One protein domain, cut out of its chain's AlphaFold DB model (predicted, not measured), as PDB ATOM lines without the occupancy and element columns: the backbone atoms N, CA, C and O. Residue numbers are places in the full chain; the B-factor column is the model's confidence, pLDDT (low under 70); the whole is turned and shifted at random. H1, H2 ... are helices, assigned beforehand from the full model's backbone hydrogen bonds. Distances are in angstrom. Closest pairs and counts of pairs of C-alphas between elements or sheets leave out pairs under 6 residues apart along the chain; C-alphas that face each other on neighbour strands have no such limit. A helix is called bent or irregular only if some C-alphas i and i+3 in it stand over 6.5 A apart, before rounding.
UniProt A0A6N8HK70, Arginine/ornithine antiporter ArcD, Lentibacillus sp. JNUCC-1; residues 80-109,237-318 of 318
ATOM      1  N   PHE A  80     394.705 299.715 201.892       79.50
ATOM      2  CA  PHE A  80     394.852 300.721 202.949       79.50
ATOM      3  C   PHE A  80     396.310 300.942 203.364       79.50
ATOM      4  O   PHE A  80     396.724 302.089 203.506       79.50
ATOM      5  N   PHE A  81     397.123 299.887 203.467       82.88
ATOM      6  CA  PHE A  81     398.559 300.048 203.738       82.88
ATOM      7  C   PHE A  81     399.269 300.853 202.650       82.88
ATOM      8  O   PHE A  81     400.021 301.779 202.956       82.88
ATOM      9  N   LEU A  82     398.996 300.547 201.380       83.19
ATOM     10  CA  LEU A  82     399.553 301.310 200.265       83.19
ATOM     11  C   LEU A  82     399.041 302.747 200.225       83.19
ATOM     12  O   LEU A  82     399.795 303.631 199.845       83.19
ATOM     13  N   ILE A  83     397.799 302.998 200.637       80.88
ATOM     14  CA  ILE A  83     397.258 304.352 200.774       80.88
ATOM     15  C   ILE A  83     398.049 305.136 201.827       80.88
ATOM     16  O   ILE A  83     398.444 306.267 201.558       80.88
ATOM     17  N   GLY A  84     398.331 304.543 202.991       78.94
ATOM     18  CA  GLY A  84     399.158 305.178 204.023       78.94
ATOM     19  C   GLY A  84     400.547 305.564 203.501       78.94
ATOM     20  O   GLY A  84     400.971 306.712 203.659       78.94
ATOM     21  N   ILE A  85     401.206 304.633 202.801       86.00
ATOM     22  CA  ILE A  85     402.512 304.853 202.158       86.00
ATOM     23  C   ILE A  85     402.426 305.927 201.065       86.00
ATOM     24  O   ILE A  85     403.294 306.796 200.992       86.00
ATOM     25  N   LEU A  86     401.388 305.893 200.226       85.25
ATOM     26  CA  LEU A  86     401.168 306.848 199.140       85.25
ATOM     27  C   LEU A  86     401.033 308.262 199.677       85.25
ATOM     28  O   LEU A  86     401.705 309.155 199.174       85.25
ATOM     29  N   ILE A  87     400.186 308.455 200.693       81.88
ATOM     30  CA  ILE A  87     399.967 309.768 201.298       81.88
ATOM     31  C   ILE A  87     401.301 310.297 201.806       81.88
ATOM     32  O   ILE A  87     401.713 311.361 201.362       81.88
ATOM     33  N   SER A  88     402.014 309.526 202.636       83.75
ATOM     34  CA  SER A  88     403.331 309.923 203.148       83.75
ATOM     35  C   SER A  88     404.307 310.273 202.011       83.75
ATOM     36  O   SER A  88     404.907 311.349 202.003       83.75
ATOM     37  N   SER A  89     404.384 309.428 200.978       87.62
ATOM     38  CA  SER A  89     405.223 309.651 199.790       87.62
ATOM     39  C   SER A  89     404.858 310.934 199.043       87.62
ATOM     40  O   SER A  89     405.744 311.668 198.616       87.62
ATOM     41  N   TRP A  90     403.566 311.229 198.901       86.81
ATOM     42  CA  TRP A  90     403.062 312.430 198.237       86.81
ATOM     43  C   TRP A  90     403.246 313.702 199.064       86.81
ATOM     44  O   TRP A  90     403.353 314.787 198.487       86.81
ATOM     45  N   MET A  91     403.276 313.593 200.394       83.50
ATOM     46  CA  MET A  91     403.671 314.699 201.264       83.50
ATOM     47  C   MET A  91     405.154 315.014 201.061       83.50
ATOM     48  O   MET A  91     405.493 316.153 200.745       83.50
ATOM     49  N   MET A  92     406.012 313.987 201.130       85.00
ATOM     50  CA  MET A  92     407.460 314.097 200.919       85.00
ATOM     51  C   MET A  92     407.826 314.661 199.537       85.00
ATOM     52  O   MET A  92     408.741 315.473 199.414       85.00
ATOM     53  N   SER A  93     407.125 314.239 198.480       86.94
ATOM     54  CA  SER A  93     407.373 314.693 197.102       86.94
ATOM     55  C   SER A  93     406.752 316.051 196.771       86.94
ATOM     56  O   SER A  93     406.922 316.557 195.658       86.94
ATOM     57  N   GLY A  94     405.966 316.620 197.690       84.81
ATOM     58  CA  GLY A  94     405.232 317.862 197.470       84.81
ATOM     59  C   GLY A  94     403.998 317.734 196.574       84.81
ATOM     60  O   GLY A  94     403.416 318.748 196.196       84.81
ATOM     61  N   THR A  95     403.562 316.518 196.229       86.19
ATOM     62  CA  THR A  95     402.383 316.282 195.376       86.19
ATOM     63  C   THR A  95     401.093 316.762 196.039       86.19
ATOM     64  O   THR A  95     400.319 317.489 195.418       86.19
ATOM     65  N   ILE A  96     400.864 316.414 197.311       82.56
ATOM     66  CA  ILE A  96     399.697 316.910 198.065       82.56
ATOM     67  C   ILE A  96     399.793 318.426 198.316       82.56
ATOM     68  O   ILE A  96     398.815 319.116 198.025       82.56
ATOM     69  N   PRO A  97     400.939 318.985 198.762       80.69
ATOM     70  CA  PRO A  97     401.147 320.436 198.815       80.69
ATOM     71  C   PRO A  97     400.794 321.168 197.510       80.69
ATOM     72  O   PRO A  97     400.087 322.178 197.536       80.69
ATOM     73  N   ALA A  98     401.219 320.636 196.359       83.75
ATOM     74  CA  ALA A  98     400.907 321.203 195.050       83.75
ATOM     75  C   ALA A  98     399.400 321.156 194.738       83.75
ATOM     76  O   ALA A  98     398.833 322.160 194.301       83.75
ATOM     77  N   LEU A  99     398.738 320.028 195.026       79.94
ATOM     78  CA  LEU A  99     397.287 319.876 194.871       79.94
ATOM     79  C   LEU A  99     396.503 320.874 195.727       79.94
ATOM     80  O   LEU A  99     395.548 321.476 195.241       79.94
ATOM     81  N   ILE A 100     396.918 321.078 196.977       76.88
ATOM     82  CA  ILE A 100     396.288 322.022 197.906       76.88
ATOM     83  C   ILE A 100     396.445 323.460 197.401       76.88
ATOM     84  O   ILE A 100     395.461 324.196 197.311       76.88
ATOM     85  N   ASN A 101     397.654 323.853 196.989       78.69
ATOM     86  CA  ASN A 101     397.914 325.190 196.452       78.69
ATOM     87  C   ASN A 101     397.079 325.494 195.188       78.69
ATOM     88  O   ASN A 101     396.481 326.570 195.059       78.69
ATOM     89  N   SER A 102     396.991 324.534 194.263       77.25
ATOM     90  CA  SER A 102     396.142 324.655 193.073       77.25
ATOM     91  C   SER A 102     394.654 324.664 193.425       77.25
ATOM     92  O   SER A 102     393.903 325.473 192.877       77.25
ATOM     93  N   GLY A 103     394.234 323.829 194.378       73.44
ATOM     94  CA  GLY A 103     392.860 323.758 194.871       73.44
ATOM     95  C   GLY A 103     392.374 325.087 195.445       73.44
ATOM     96  O   GLY A 103     391.318 325.568 195.044       73.44
ATOM     97  N   PHE A 104     393.181 325.773 196.259       72.44
ATOM     98  CA  PHE A 104     392.833 327.108 196.766       72.44
ATOM     99  C   PHE A 104     392.582 328.150 195.673       72.44
ATOM    100  O   PHE A 104     391.844 329.106 195.885       72.44
ATOM    101  N   THR A 105     393.214 327.998 194.510       70.19
ATOM    102  CA  THR A 105     393.040 328.923 193.381       70.19
ATOM    103  C   THR A 105     391.766 328.618 192.590       70.19
ATOM    104  O   THR A 105     391.146 329.530 192.057       70.19
ATOM    105  N   LEU A 106     391.358 327.346 192.538       67.38
ATOM    106  CA  LEU A 106     390.183 326.879 191.796       67.38
ATOM    107  C   LEU A 106     388.877 326.954 192.602       67.38
ATOM    108  O   LEU A 106     387.817 327.151 192.018       67.38
ATOM    109  N   VAL A 107     388.939 326.767 193.925       67.44
ATOM    110  CA  VAL A 107     387.772 326.421 194.764       67.44
ATOM    111  C   VAL A 107     387.230 327.606 195.587       67.44
ATOM    112  O   VAL A 107     386.383 327.384 196.439       67.44
ATOM    113  N   GLY A 108     387.681 328.849 195.340       60.00
ATOM    114  CA  GLY A 108     387.289 330.094 196.044       60.00
ATOM    115  C   GLY A 108     386.047 329.974 196.947       60.00
ATOM    116  O   GLY A 108     384.949 329.750 196.449       60.00
ATOM    117  N   GLY A 109     386.247 330.069 198.268       64.81
ATOM    118  CA  GLY A 109     385.544 329.306 199.320       64.81
ATOM    119  C   GLY A 109     384.014 329.341 199.462       64.81
ATOM    120  O   GLY A 109     383.511 328.743 200.405       64.81
ATOM    121  N   HIS A 237     407.297 321.831 193.473       83.00
ATOM    122  CA  HIS A 237     408.040 321.915 192.218       83.00
ATOM    123  C   HIS A 237     407.231 321.334 191.054       83.00
ATOM    124  O   HIS A 237     406.233 320.640 191.238       83.00
ATOM    125  N   TRP A 238     407.672 321.573 189.816       82.56
ATOM    126  CA  TRP A 238     407.035 320.969 188.637       82.56
ATOM    127  C   TRP A 238     407.051 319.428 188.702       82.56
ATOM    128  O   TRP A 238     406.102 318.778 188.265       82.56
ATOM    129  N   ALA A 239     408.091 318.850 189.316       86.50
ATOM    130  CA  ALA A 239     408.236 317.412 189.517       86.50
ATOM    131  C   ALA A 239     407.206 316.826 190.503       86.50
ATOM    132  O   ALA A 239     406.886 315.640 190.417       86.50
ATOM    133  N   SER A 240     406.616 317.644 191.381       85.56
ATOM    134  CA  SER A 240     405.599 317.216 192.349       85.56
ATOM    135  C   SER A 240     404.317 316.706 191.681       85.56
ATOM    136  O   SER A 240     403.552 315.974 192.300       85.56
ATOM    137  N   TRP A 241     404.077 317.024 190.408       86.88
ATOM    138  CA  TRP A 241     402.920 316.522 189.657       86.88
ATOM    139  C   TRP A 241     403.146 315.136 189.042       86.88
ATOM    140  O   TRP A 241     402.179 314.453 188.703       86.88
ATOM    141  N   ILE A 242     404.402 314.688 188.921       90.88
ATOM    142  CA  ILE A 242     404.756 313.417 188.270       90.88
ATOM    143  C   ILE A 242     404.051 312.218 188.930       90.88
ATOM    144  O   ILE A 242     403.441 311.432 188.200       90.88
ATOM    145  N   PRO A 243     404.050 312.059 190.271       89.25
ATOM    146  CA  PRO A 243     403.419 310.898 190.901       89.25
ATOM    147  C   PRO A 243     401.908 310.824 190.664       89.25
ATOM    148  O   PRO A 243     401.369 309.730 190.476       89.25
ATOM    149  N   LEU A 244     401.238 311.981 190.626       87.25
ATOM    150  CA  LEU A 244     399.814 312.089 190.316       87.25
ATOM    151  C   LEU A 244     399.535 311.699 188.860       87.25
ATOM    152  O   LEU A 244     398.632 310.909 188.600       87.25
ATOM    153  N   VAL A 245     400.325 312.214 187.913       88.75
ATOM    154  CA  VAL A 245     400.177 311.887 186.486       88.75
ATOM    155  C   VAL A 245     400.382 310.393 186.250       88.75
ATOM    156  O   VAL A 245     399.592 309.781 185.536       88.75
ATOM    157  N   ILE A 246     401.388 309.784 186.883       89.75
ATOM    158  CA  ILE A 246     401.631 308.339 186.789       89.75
ATOM    159  C   ILE A 246     400.459 307.551 187.359       89.75
ATOM    160  O   ILE A 246     400.022 306.588 186.738       89.75
ATOM    161  N   LEU A 247     399.907 307.972 188.497       86.25
ATOM    162  CA  LEU A 247     398.744 307.315 189.085       86.25
ATOM    163  C   LEU A 247     397.525 307.373 188.151       86.25
ATOM    164  O   LEU A 247     396.882 306.347 187.918       86.25
ATOM    165  N   ILE A 248     397.242 308.539 187.561       83.19
ATOM    166  CA  ILE A 248     396.168 308.708 186.569       83.19
ATOM    167  C   ILE A 248     396.434 307.829 185.343       83.19
ATOM    168  O   ILE A 248     395.529 307.146 184.871       83.19
ATOM    169  N   LEU A 249     397.676 307.786 184.858       86.75
ATOM    170  CA  LEU A 249     398.068 307.005 183.690       86.75
ATOM    171  C   LEU A 249     397.931 305.496 183.932       86.75
ATOM    172  O   LEU A 249     397.346 304.792 183.113       86.75
ATOM    173  N   CYS A 250     398.407 304.992 185.075       85.19
ATOM    174  CA  CYS A 250     398.235 303.595 185.471       85.19
ATOM    175  C   CYS A 250     396.754 303.216 185.542       85.19
ATOM    176  O   CYS A 250     396.366 302.136 185.100       85.19
ATOM    177  N   THR A 251     395.929 304.123 186.059       77.88
ATOM    178  CA  THR A 251     394.487 303.909 186.165       77.88
ATOM    179  C   THR A 251     393.813 303.917 184.789       77.88
ATOM    180  O   THR A 251     393.013 303.034 184.486       77.88
ATOM    181  N   ALA A 252     394.213 304.831 183.901       78.12
ATOM    182  CA  ALA A 252     393.743 304.878 182.517       78.12
ATOM    183  C   ALA A 252     394.115 303.609 181.727       78.12
ATOM    184  O   ALA A 252     393.322 303.125 180.920       78.12
ATOM    185  N   PHE A 253     395.286 303.023 182.000       83.69
ATOM    186  CA  PHE A 253     395.722 301.745 181.426       83.69
ATOM    187  C   PHE A 253     395.162 300.504 182.139       83.69
ATOM    188  O   PHE A 253     395.571 299.390 181.813       83.69
ATOM    189  N   ARG A 254     394.217 300.664 183.077       78.25
ATOM    190  CA  ARG A 254     393.583 299.561 183.825       78.25
ATOM    191  C   ARG A 254     394.586 298.670 184.569       78.25
ATOM    192  O   ARG A 254     394.416 297.456 184.659       78.25
ATOM    193  N   ILE A 255     395.649 299.270 185.098       81.88
ATOM    194  CA  ILE A 255     396.582 298.577 185.989       81.88
ATOM    195  C   ILE A 255     395.892 298.378 187.353       81.88
ATOM    196  O   ILE A 255     395.255 299.317 187.835       81.88
ATOM    197  N   PRO A 256     396.023 297.203 188.007       81.06
ATOM    198  CA  PRO A 256     395.394 296.946 189.302       81.06
ATOM    199  C   PRO A 256     395.732 298.018 190.345       81.06
ATOM    200  O   PRO A 256     396.895 298.413 190.462       81.06
ATOM    201  N   ALA A 257     394.746 298.422 191.156       79.31
ATOM    202  CA  ALA A 257     394.889 299.497 192.149       79.31
ATOM    203  C   ALA A 257     396.083 299.296 193.099       79.31
ATOM    204  O   ALA A 257     396.812 300.231 193.410       79.31
ATOM    205  N   PHE A 258     396.339 298.051 193.510       83.38
ATOM    206  CA  PHE A 258     397.501 297.714 194.336       83.38
ATOM    207  C   PHE A 258     398.824 298.118 193.658       83.38
ATOM    208  O   PHE A 258     399.706 298.703 194.280       83.38
ATOM    209  N   VAL A 259     398.962 297.853 192.359       86.94
ATOM    210  CA  VAL A 259     400.181 298.175 191.609       86.94
ATOM    211  C   VAL A 259     400.265 299.675 191.328       86.94
ATOM    212  O   VAL A 259     401.334 300.256 191.495       86.94
ATOM    213  N   SER A 260     399.161 300.324 190.943       86.12
ATOM    214  CA  SER A 260     399.163 301.761 190.634       86.12
ATOM    215  C   SER A 260     399.522 302.619 191.852       86.12
ATOM    216  O   SER A 260     400.348 303.528 191.741       86.12
ATOM    217  N   LEU A 261     398.979 302.281 193.027       85.44
ATOM    218  CA  LEU A 261     399.321 302.919 194.297       85.44
ATOM    219  C   LEU A 261     400.795 302.705 194.660       85.44
ATOM    220  O   LEU A 261     401.486 303.661 195.016       85.44
ATOM    221  N   GLY A 262     401.304 301.477 194.517       89.81
ATOM    222  CA  GLY A 262     402.709 301.164 194.781       89.81
ATOM    223  C   GLY A 262     403.670 301.931 193.869       89.81
ATOM    224  O   GLY A 262     404.600 302.575 194.349       89.81
ATOM    225  N   VAL A 263     403.422 301.932 192.555       91.88
ATOM    226  CA  VAL A 263     404.265 302.637 191.574       91.88
ATOM    227  C   VAL A 263     404.250 304.146 191.814       91.88
ATOM    228  O   VAL A 263     405.312 304.765 191.834       91.88
ATOM    229  N   SER A 264     403.079 304.746 192.047       90.12
ATOM    230  CA  SER A 264     402.992 306.181 192.346       90.12
ATOM    231  C   SER A 264     403.741 306.544 193.633       90.12
ATOM    232  O   SER A 264     404.466 307.538 193.651       90.12
ATOM    233  N   SER A 265     403.647 305.711 194.674       90.00
ATOM    234  CA  SER A 265     404.373 305.910 195.940       90.00
ATOM    235  C   SER A 265     405.889 305.848 195.756       90.00
ATOM    236  O   SER A 265     406.623 306.696 196.266       90.00
ATOM    237  N   LEU A 266     406.371 304.871 194.980       93.06
ATOM    238  CA  LEU A 266     407.793 304.724 194.674       93.06
ATOM    239  C   LEU A 266     408.321 305.906 193.864       93.06
ATOM    240  O   LEU A 266     409.391 306.430 194.169       93.06
ATOM    241  N   VAL A 267     407.566 306.364 192.862       93.44
ATOM    242  CA  VAL A 267     407.975 307.525 192.067       93.44
ATOM    243  C   VAL A 267     407.946 308.801 192.902       93.44
ATOM    244  O   VAL A 267     408.887 309.584 192.817       93.44
ATOM    245  N   ALA A 268     406.935 308.996 193.751       89.62
ATOM    246  CA  ALA A 268     406.895 310.116 194.690       89.62
ATOM    247  C   ALA A 268     408.119 310.120 195.613       89.62
ATOM    248  O   ALA A 268     408.816 311.126 195.712       89.62
ATOM    249  N   THR A 269     408.453 308.970 196.191       90.38
ATOM    250  CA  THR A 269     409.656 308.815 197.018       90.38
ATOM    251  C   THR A 269     410.926 309.144 196.226       90.38
ATOM    252  O   THR A 269     411.779 309.884 196.705       90.38
ATOM    253  N   GLY A 270     411.037 308.680 194.977       90.25
ATOM    254  CA  GLY A 270     412.153 309.027 194.093       90.25
ATOM    255  C   GLY A 270     412.256 310.532 193.819       90.25
ATOM    256  O   GLY A 270     413.343 311.099 193.899       90.25
ATOM    257  N   VAL A 271     411.128 311.198 193.558       89.62
ATOM    258  CA  VAL A 271     411.061 312.658 193.382       89.62
ATOM    259  C   VAL A 271     411.496 313.386 194.656       89.62
ATOM    260  O   VAL A 271     412.254 314.351 194.564       89.62
ATOM    261  N   ALA A 272     411.080 312.919 195.836       86.94
ATOM    262  CA  ALA A 272     411.475 313.505 197.117       86.94
ATOM    263  C   ALA A 272     412.995 313.413 197.351       86.94
ATOM    264  O   ALA A 272     413.616 314.396 197.756       86.94
ATOM    265  N   LEU A 273     413.601 312.265 197.023       87.06
ATOM    266  CA  LEU A 273     415.047 312.045 197.137       87.06
ATOM    267  C   LEU A 273     415.847 312.923 196.166       87.06
ATOM    268  O   LEU A 273     416.854 313.510 196.550       87.06
ATOM    269  N   ILE A 274     415.397 313.036 194.911       86.81
ATOM    270  CA  ILE A 274     416.069 313.851 193.884       86.81
ATOM    271  C   ILE A 274     415.948 315.347 194.195       86.81
ATOM    272  O   ILE A 274     416.877 316.104 193.926       86.81
ATOM    273  N   SER A 275     414.826 315.773 194.781       80.62
ATOM    274  CA  SER A 275     414.608 317.175 195.162       80.62
ATOM    275  C   SER A 275     415.434 317.597 196.386       80.62
ATOM    276  O   SER A 275     415.472 318.778 196.705       80.62
ATOM    277  N   GLY A 276     416.110 316.657 197.064       72.06
ATOM    278  CA  GLY A 276     416.946 316.930 198.237       72.06
ATOM    279  C   GLY A 276     416.169 317.168 199.536       72.06
ATOM    280  O   GLY A 276     416.775 317.527 200.541       72.06
ATOM    281  N   ASN A 277     414.851 316.945 199.530       69.38
ATOM    282  CA  ASN A 277     413.968 317.230 200.666       69.38
ATOM    283  C   ASN A 277     414.003 316.137 201.747       69.38
ATOM    284  O   ASN A 277     413.588 316.385 202.875       69.38
ATOM    285  N   VAL A 278     414.464 314.925 201.414       78.31
ATOM    286  CA  VAL A 278     414.442 313.761 202.316       78.31
ATOM    287  C   VAL A 278     415.716 312.931 202.161       78.31
ATOM    288  O   VAL A 278     416.201 312.716 201.049       78.31
ATOM    289  N   VAL A 279     416.250 312.427 203.278       84.06
ATOM    290  CA  VAL A 279     417.384 311.493 203.302       84.06
ATOM    291  C   VAL A 279     416.874 310.062 203.124       84.06
ATOM    292  O   VAL A 279     415.904 309.654 203.756       84.06
ATOM    293  N   PHE A 280     417.559 309.257 202.306       83.19
ATOM    294  CA  PHE A 280     417.151 307.877 201.999       83.19
ATOM    295  C   PHE A 280     416.914 306.993 203.235       83.19
ATOM    296  O   PHE A 280     416.017 306.153 203.223       83.19
ATOM    297  N   ALA A 281     417.698 307.180 204.299       82.38
ATOM    298  CA  ALA A 281     417.557 306.409 205.534       82.38
ATOM    299  C   ALA A 281     416.216 306.667 206.245       82.38
ATOM    300  O   ALA A 281     415.633 305.736 206.799       82.38
ATOM    301  N   ASP A 282     415.702 307.895 206.166       83.00
ATOM    302  CA  ASP A 282     414.518 308.324 206.914       83.00
ATOM    303  C   ASP A 282     413.210 307.945 206.206       83.00
ATOM    304  O   ASP A 282     412.158 307.875 206.840       83.00
ATOM    305  N   VAL A 283     413.270 307.614 204.910       84.38
ATOM    306  CA  VAL A 283     412.110 307.214 204.093       84.38
ATOM    307  C   VAL A 283     411.334 306.059 204.727       84.38
ATOM    308  O   VAL A 283     410.106 306.074 204.742       84.38
ATOM    309  N   TRP A 284     412.033 305.060 205.272       84.38
ATOM    310  CA  TRP A 284     411.392 303.887 205.874       84.38
ATOM    311  C   TRP A 284     410.591 304.250 207.126       84.38
ATOM    312  O   TRP A 284     409.476 303.758 207.300       84.38
ATOM    313  N   GLY A 285     411.141 305.141 207.957       80.44
ATOM    314  CA  GLY A 285     410.437 305.701 209.109       80.44
ATOM    315  C   GLY A 285     409.239 306.533 208.661       80.44
ATOM    316  O   GLY A 285     408.131 306.323 209.138       80.44
ATOM    317  N   MET A 286     409.411 307.384 207.647       81.19
ATOM    318  CA  MET A 286     408.327 308.216 207.119       81.19
ATOM    319  C   MET A 286     407.197 307.403 206.473       81.19
ATOM    320  O   MET A 286     406.039 307.799 206.543       81.19
ATOM    321  N   TRP A 287     407.471 306.252 205.857       83.06
ATOM    322  CA  TRP A 287     406.411 305.358 205.375       83.06
ATOM    323  C   TRP A 287     405.621 304.708 206.518       83.06
ATOM    324  O   TRP A 287     404.412 304.494 206.387       83.06
ATOM    325  N   PHE A 288     406.290 304.378 207.625       79.06
ATOM    326  CA  PHE A 288     405.681 303.661 208.741       79.06
ATOM    327  C   PHE A 288     404.966 304.592 209.731       79.06
ATOM    328  O   PHE A 288     403.768 304.408 209.966       79.06
ATOM    329  N   ASP A 289     405.684 305.592 210.248       73.00
ATOM    330  CA  ASP A 289     405.235 306.560 211.261       73.00
ATOM    331  C   ASP A 289     404.551 307.782 210.645       73.00
ATOM    332  O   ASP A 289     403.652 308.372 211.244       73.00
ATOM    333  N   GLY A 290     404.947 308.117 209.420       70.06
ATOM    334  CA  GLY A 290     404.380 309.191 208.625       70.06
ATOM    335  C   GLY A 290     405.316 310.349 208.337       70.06
ATOM    336  O   GLY A 290     406.382 310.480 208.934       70.06
ATOM    337  N   PHE A 291     404.937 311.189 207.372       72.19
ATOM    338  CA  PHE A 291     405.686 312.413 207.096       72.19
ATOM    339  C   PHE A 291     405.399 313.440 208.189       72.19
ATOM    340  O   PHE A 291     404.246 313.601 208.565       72.19
ATOM    341  N   THR A 292     406.419 314.148 208.673       68.00
ATOM    342  CA  THR A 292     406.282 315.245 209.643       68.00
ATOM    343  C   THR A 292     406.909 316.503 209.057       68.00
ATOM    344  O   THR A 292     408.111 316.512 208.782       68.00
ATOM    345  N   ALA A 293     406.132 317.572 208.881       61.88
ATOM    346  CA  ALA A 293     406.683 318.859 208.460       61.88
ATOM    347  C   ALA A 293     406.943 319.759 209.670       61.88
ATOM    348  O   ALA A 293     406.121 319.833 210.581       61.88
ATOM    349  N   THR A 294     408.070 320.470 209.650       60.03
ATOM    350  CA  THR A 294     408.408 321.503 210.635       60.03
ATOM    351  C   THR A 294     408.521 322.848 209.923       60.03
ATOM    352  O   THR A 294     409.515 323.170 209.284       60.03
ATOM    353  N   THR A 295     407.451 323.629 209.991       59.47
ATOM    354  CA  THR A 295     407.343 324.996 209.472       59.47
ATOM    355  C   THR A 295     407.057 325.956 210.626       59.47
ATOM    356  O   THR A 295     406.630 325.528 211.700       59.47
ATOM    357  N   GLY A 296     407.259 327.261 210.413       50.03
ATOM    358  CA  GLY A 296     406.933 328.295 211.406       50.03
ATOM    359  C   GLY A 296     405.430 328.466 211.677       50.03
ATOM    360  O   GLY A 296     405.063 329.255 212.546       50.03
ATOM    361  N   PHE A 297     404.563 327.742 210.956       54.91
ATOM    362  CA  PHE A 297     403.112 327.827 211.069       54.91
ATOM    363  C   PHE A 297     402.509 326.463 211.437       54.91
ATOM    364  O   PHE A 297     402.369 325.562 210.609       54.91
ATOM    365  N   GLU A 298     402.112 326.332 212.701       61.97
ATOM    366  CA  GLU A 298     401.608 325.085 213.289       61.97
ATOM    367  C   GLU A 298     400.458 324.418 212.505       61.97
ATOM    368  O   GLU A 298     400.476 323.196 212.339       61.97
ATOM    369  N   PRO A 299     399.495 325.162 211.926       62.44
ATOM    370  CA  PRO A 299     398.436 324.544 211.129       62.44
ATOM    371  C   PRO A 299     398.926 323.853 209.847       62.44
ATOM    372  O   PRO A 299     398.342 322.854 209.426       62.44
ATOM    373  N   VAL A 300     400.020 324.325 209.235       59.44
ATOM    374  CA  VAL A 300     400.655 323.633 208.101       59.44
ATOM    375  C   VAL A 300     401.390 322.385 208.578       59.44
ATOM    376  O   VAL A 300     401.334 321.368 207.894       59.44
ATOM    377  N   ASN A 301     401.974 322.396 209.777       62.00
ATOM    378  CA  ASN A 301     402.583 321.202 210.369       62.00
ATOM    379  C   ASN A 301     401.530 320.118 210.621       62.00
ATOM    380  O   ASN A 301     401.733 318.977 210.217       62.00
ATOM    381  N   ALA A 302     400.372 320.462 211.190       63.25
ATOM    382  CA  ALA A 302     399.269 319.521 211.418       63.25
ATOM    383  C   ALA A 302     398.637 319.002 210.110       63.25
ATOM    384  O   ALA A 302     398.178 317.861 210.020       63.25
ATOM    385  N   LEU A 303     398.613 319.838 209.071       59.41
ATOM    386  CA  LEU A 303     398.133 319.458 207.747       59.41
ATOM    387  C   LEU A 303     399.111 318.517 207.047       59.41
ATOM    388  O   LEU A 303     398.679 317.553 206.408       59.41
ATOM    389  N   LEU A 304     400.407 318.825 207.148       60.06
ATOM    390  CA  LEU A 304     401.456 318.094 206.463       60.06
ATOM    391  C   LEU A 304     401.865 316.813 207.193       60.06
ATOM    392  O   LEU A 304     402.353 315.880 206.560       60.06
ATOM    393  N   THR A 305     401.612 316.756 208.502       64.81
ATOM    394  CA  THR A 305     401.900 315.598 209.345       64.81
ATOM    395  C   THR A 305     400.820 314.534 209.196       64.81
ATOM    396  O   THR A 305     399.933 314.389 210.037       64.81
ATOM    397  N   LYS A 306     400.826 313.848 208.048       65.81
ATOM    398  CA  LYS A 306     399.813 312.862 207.657       65.81
ATOM    399  C   LYS A 306     400.397 311.755 206.792       65.81
ATOM    400  O   LYS A 306     401.419 311.912 206.130       65.81
ATOM    401  N   GLY A 307     399.632 310.666 206.733       60.16
ATOM    402  CA  GLY A 307     399.991 309.455 206.011       60.16
ATOM    403  C   GLY A 307     400.955 308.649 206.847       60.16
ATOM    404  O   GLY A 307     401.998 309.159 207.198       60.16
ATOM    405  N   ALA A 308     400.576 307.432 207.199       63.59
ATOM    406  CA  ALA A 308     401.393 306.498 207.950       63.59
ATOM    407  C   ALA A 308     400.744 305.127 207.805       63.59
ATOM    408  O   ALA A 308     399.513 305.022 207.835       63.59
ATOM    409  N   LEU A 309     401.542 304.073 207.675       71.12
ATOM    410  CA  LEU A 309     401.008 302.712 207.688       71.12
ATOM    411  C   LEU A 309     400.307 302.437 209.032       71.12
ATOM    412  O   LEU A 309     399.235 301.832 209.067       71.12
ATOM    413  N   ILE A 310     400.848 302.982 210.128       68.62
ATOM    414  CA  ILE A 310     400.299 302.799 211.475       68.62
ATOM    415  C   ILE A 310     398.924 303.456 211.672       68.62
ATOM    416  O   ILE A 310     398.071 302.892 212.362       68.62
ATOM    417  N   ALA A 311     398.656 304.585 211.008       63.91
ATOM    418  CA  ALA A 311     397.366 305.275 211.079       63.91
ATOM    419  C   ALA A 311     396.223 304.455 210.451       63.91
ATOM    420  O   ALA A 311     395.060 304.625 210.811       63.91
ATOM    421  N   CYS A 312     396.535 303.524 209.541       62.62
ATOM    422  CA  CYS A 312     395.555 302.569 209.020       62.62
ATOM    423  C   CYS A 312     395.256 301.426 210.002       62.62
ATOM    424  O   CYS A 312     394.189 300.819 209.924       62.62
ATOM    425  N   CYS A 313     396.182 301.116 210.912       59.03
ATOM    426  CA  CYS A 313     396.029 300.049 211.903       59.03
ATOM    427  C   CYS A 313     395.372 300.526 213.202       59.03
ATOM    428  O   CYS A 313     394.733 299.732 213.888       59.03
ATOM    429  N   SER A 314     395.512 301.805 213.541       50.09
ATOM    430  CA  SER A 314     394.928 302.388 214.742       50.09
ATOM    431  C   SER A 314     394.352 303.762 214.408       50.09
ATOM    432  O   SER A 314     395.118 304.624 213.972       50.09
ATOM    433  N   PRO A 315     393.045 304.010 214.618       46.19
ATOM    434  CA  PRO A 315     392.557 305.377 214.659       46.19
ATOM    435  C   PRO A 315     393.259 306.046 215.843       46.19
ATOM    436  O   PRO A 315     393.015 305.694 216.998       46.19
ATOM    437  N   SER A 316     394.200 306.943 215.552       37.12
ATOM    438  CA  SER A 316     394.848 307.758 216.574       37.12
ATOM    439  C   SER A 316     393.766 308.451 217.405       37.12
ATOM    440  O   SER A 316     392.783 308.923 216.820       37.12
ATOM    441  N   PRO A 317     393.909 308.515 218.740       30.23
ATOM    442  CA  PRO A 317     393.032 309.362 219.524       30.23
ATOM    443  C   PRO A 317     393.239 310.787 219.007       30.23
ATOM    444  O   PRO A 317     394.377 311.246 218.894       30.23
ATOM    445  N   LEU A 318     392.142 311.407 218.577       29.19
ATOM    446  CA  LEU A 318     392.074 312.846 218.336       29.19
ATOM    447  C   LEU A 318     392.554 313.608 219.575       29.19
ATOM    448  O   LEU A 318     392.255 313.133 220.698       29.19
TER     449      LEU A 318
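This is residues 80 to 109 and 237 to 318 of the 318 residues of the protein "Arginine/ornithine antiporter ArcD" of Lentibacillus sp. JNUCC-1 (UniProt A0A6N8HK70). Three helices lie side by side, with H4 between H1 and H3, and the short helices H5 and H7 pack on the side of H1 away from H3. H2 meets H1 and H3 with its first residues, and residues 100 to 109, of which 100 to 106 belong to H2, stick out from this body; short H6 lies near the end of H1. The printed part has 112 residues with seven named helices, H1 to H7 in chain order, and no named strand; its class is all helix. It is compact, with a radius of gyration of the C-alphas of 14.0 A and spans of 40 by 35 by 29 A.

H1, residues 80 to 92, is the hub, touching four other helices. With residues 87 to 91 alone it only just touches H2, residues 95 to 106, only at the corner by their link, with 3 pairs of C-alphas within 8 A; the closest C-alphas, of Trp 90 and Ile 96, are 5.6 A apart. H2, with residues 95 to 98 alone, touches residues 240 to 244 of H3, residues 238 to 252, about perpendicular at 88 degrees; the closest C-alphas, of Thr 95 and Ser 240, are 4.5 A apart. H3 forms a helical hairpin with H4, residues 257 to 274, at a shallow tilt of 14 degrees, opposite ways; the closest C-alphas, of Pro 243 and Ser 264, are 5.0 A apart. H4 touches H1 at a shallow tilt of 24 degrees, the same way, with the C-alphas of Leu 86 and Ser 265 closest at 4.6 A. H1, with residues 84 to 89 alone, touches H5, residues 283 to 288, at a steep tilt of 41 degrees, opposite ways; the closest C-alphas, of Ile 85 and Trp 287, are 5.1 A apart. H6, residues 298 to 304, is close to H1 but not clearly touching, the closest C-alphas, of Met 91 and Leu 304, being 6.6 A apart. H7, residues 309 to 313, touches residues 80 to 85 of H1, closest at the C-alphas of Gly 84 and Leu 309, 4.8 A. In H1, H4, H5 and H6 every O i to N i+4 pair is within hydrogen-bond range, against 7 of 8 in H2, 8 of 11 in H3 and 0 of 1 in H7, where 2 of 2 O i to N i+3 pairs are.

H1 begins at C-alpha 80, (394.852, 300.721, 202.949), and measures 18.5 A; H2 measures 16.6 A. H3 measures 21.7 A and is irregular, but only just: C-alphas 240 and 243 are 6.8 A apart. H4, the longest, measures 25.6 A and ends at C-alpha 274, (416.069, 313.851, 193.884). H7 ends at C-alpha 313, (396.029, 300.049, 211.903).

The farthest C-alphas, of Arg 254 and Gly 296, are 42.0 A apart. Residues 110 to 236 are not printed, and C-alphas 109 and 237 are 24.7 A apart across the cut. Of the links that are printed whole, none is long. The mean pLDDT of the printed part is 76.4; 31 residues are under 70, among them 292 to 308 and 310 to 318.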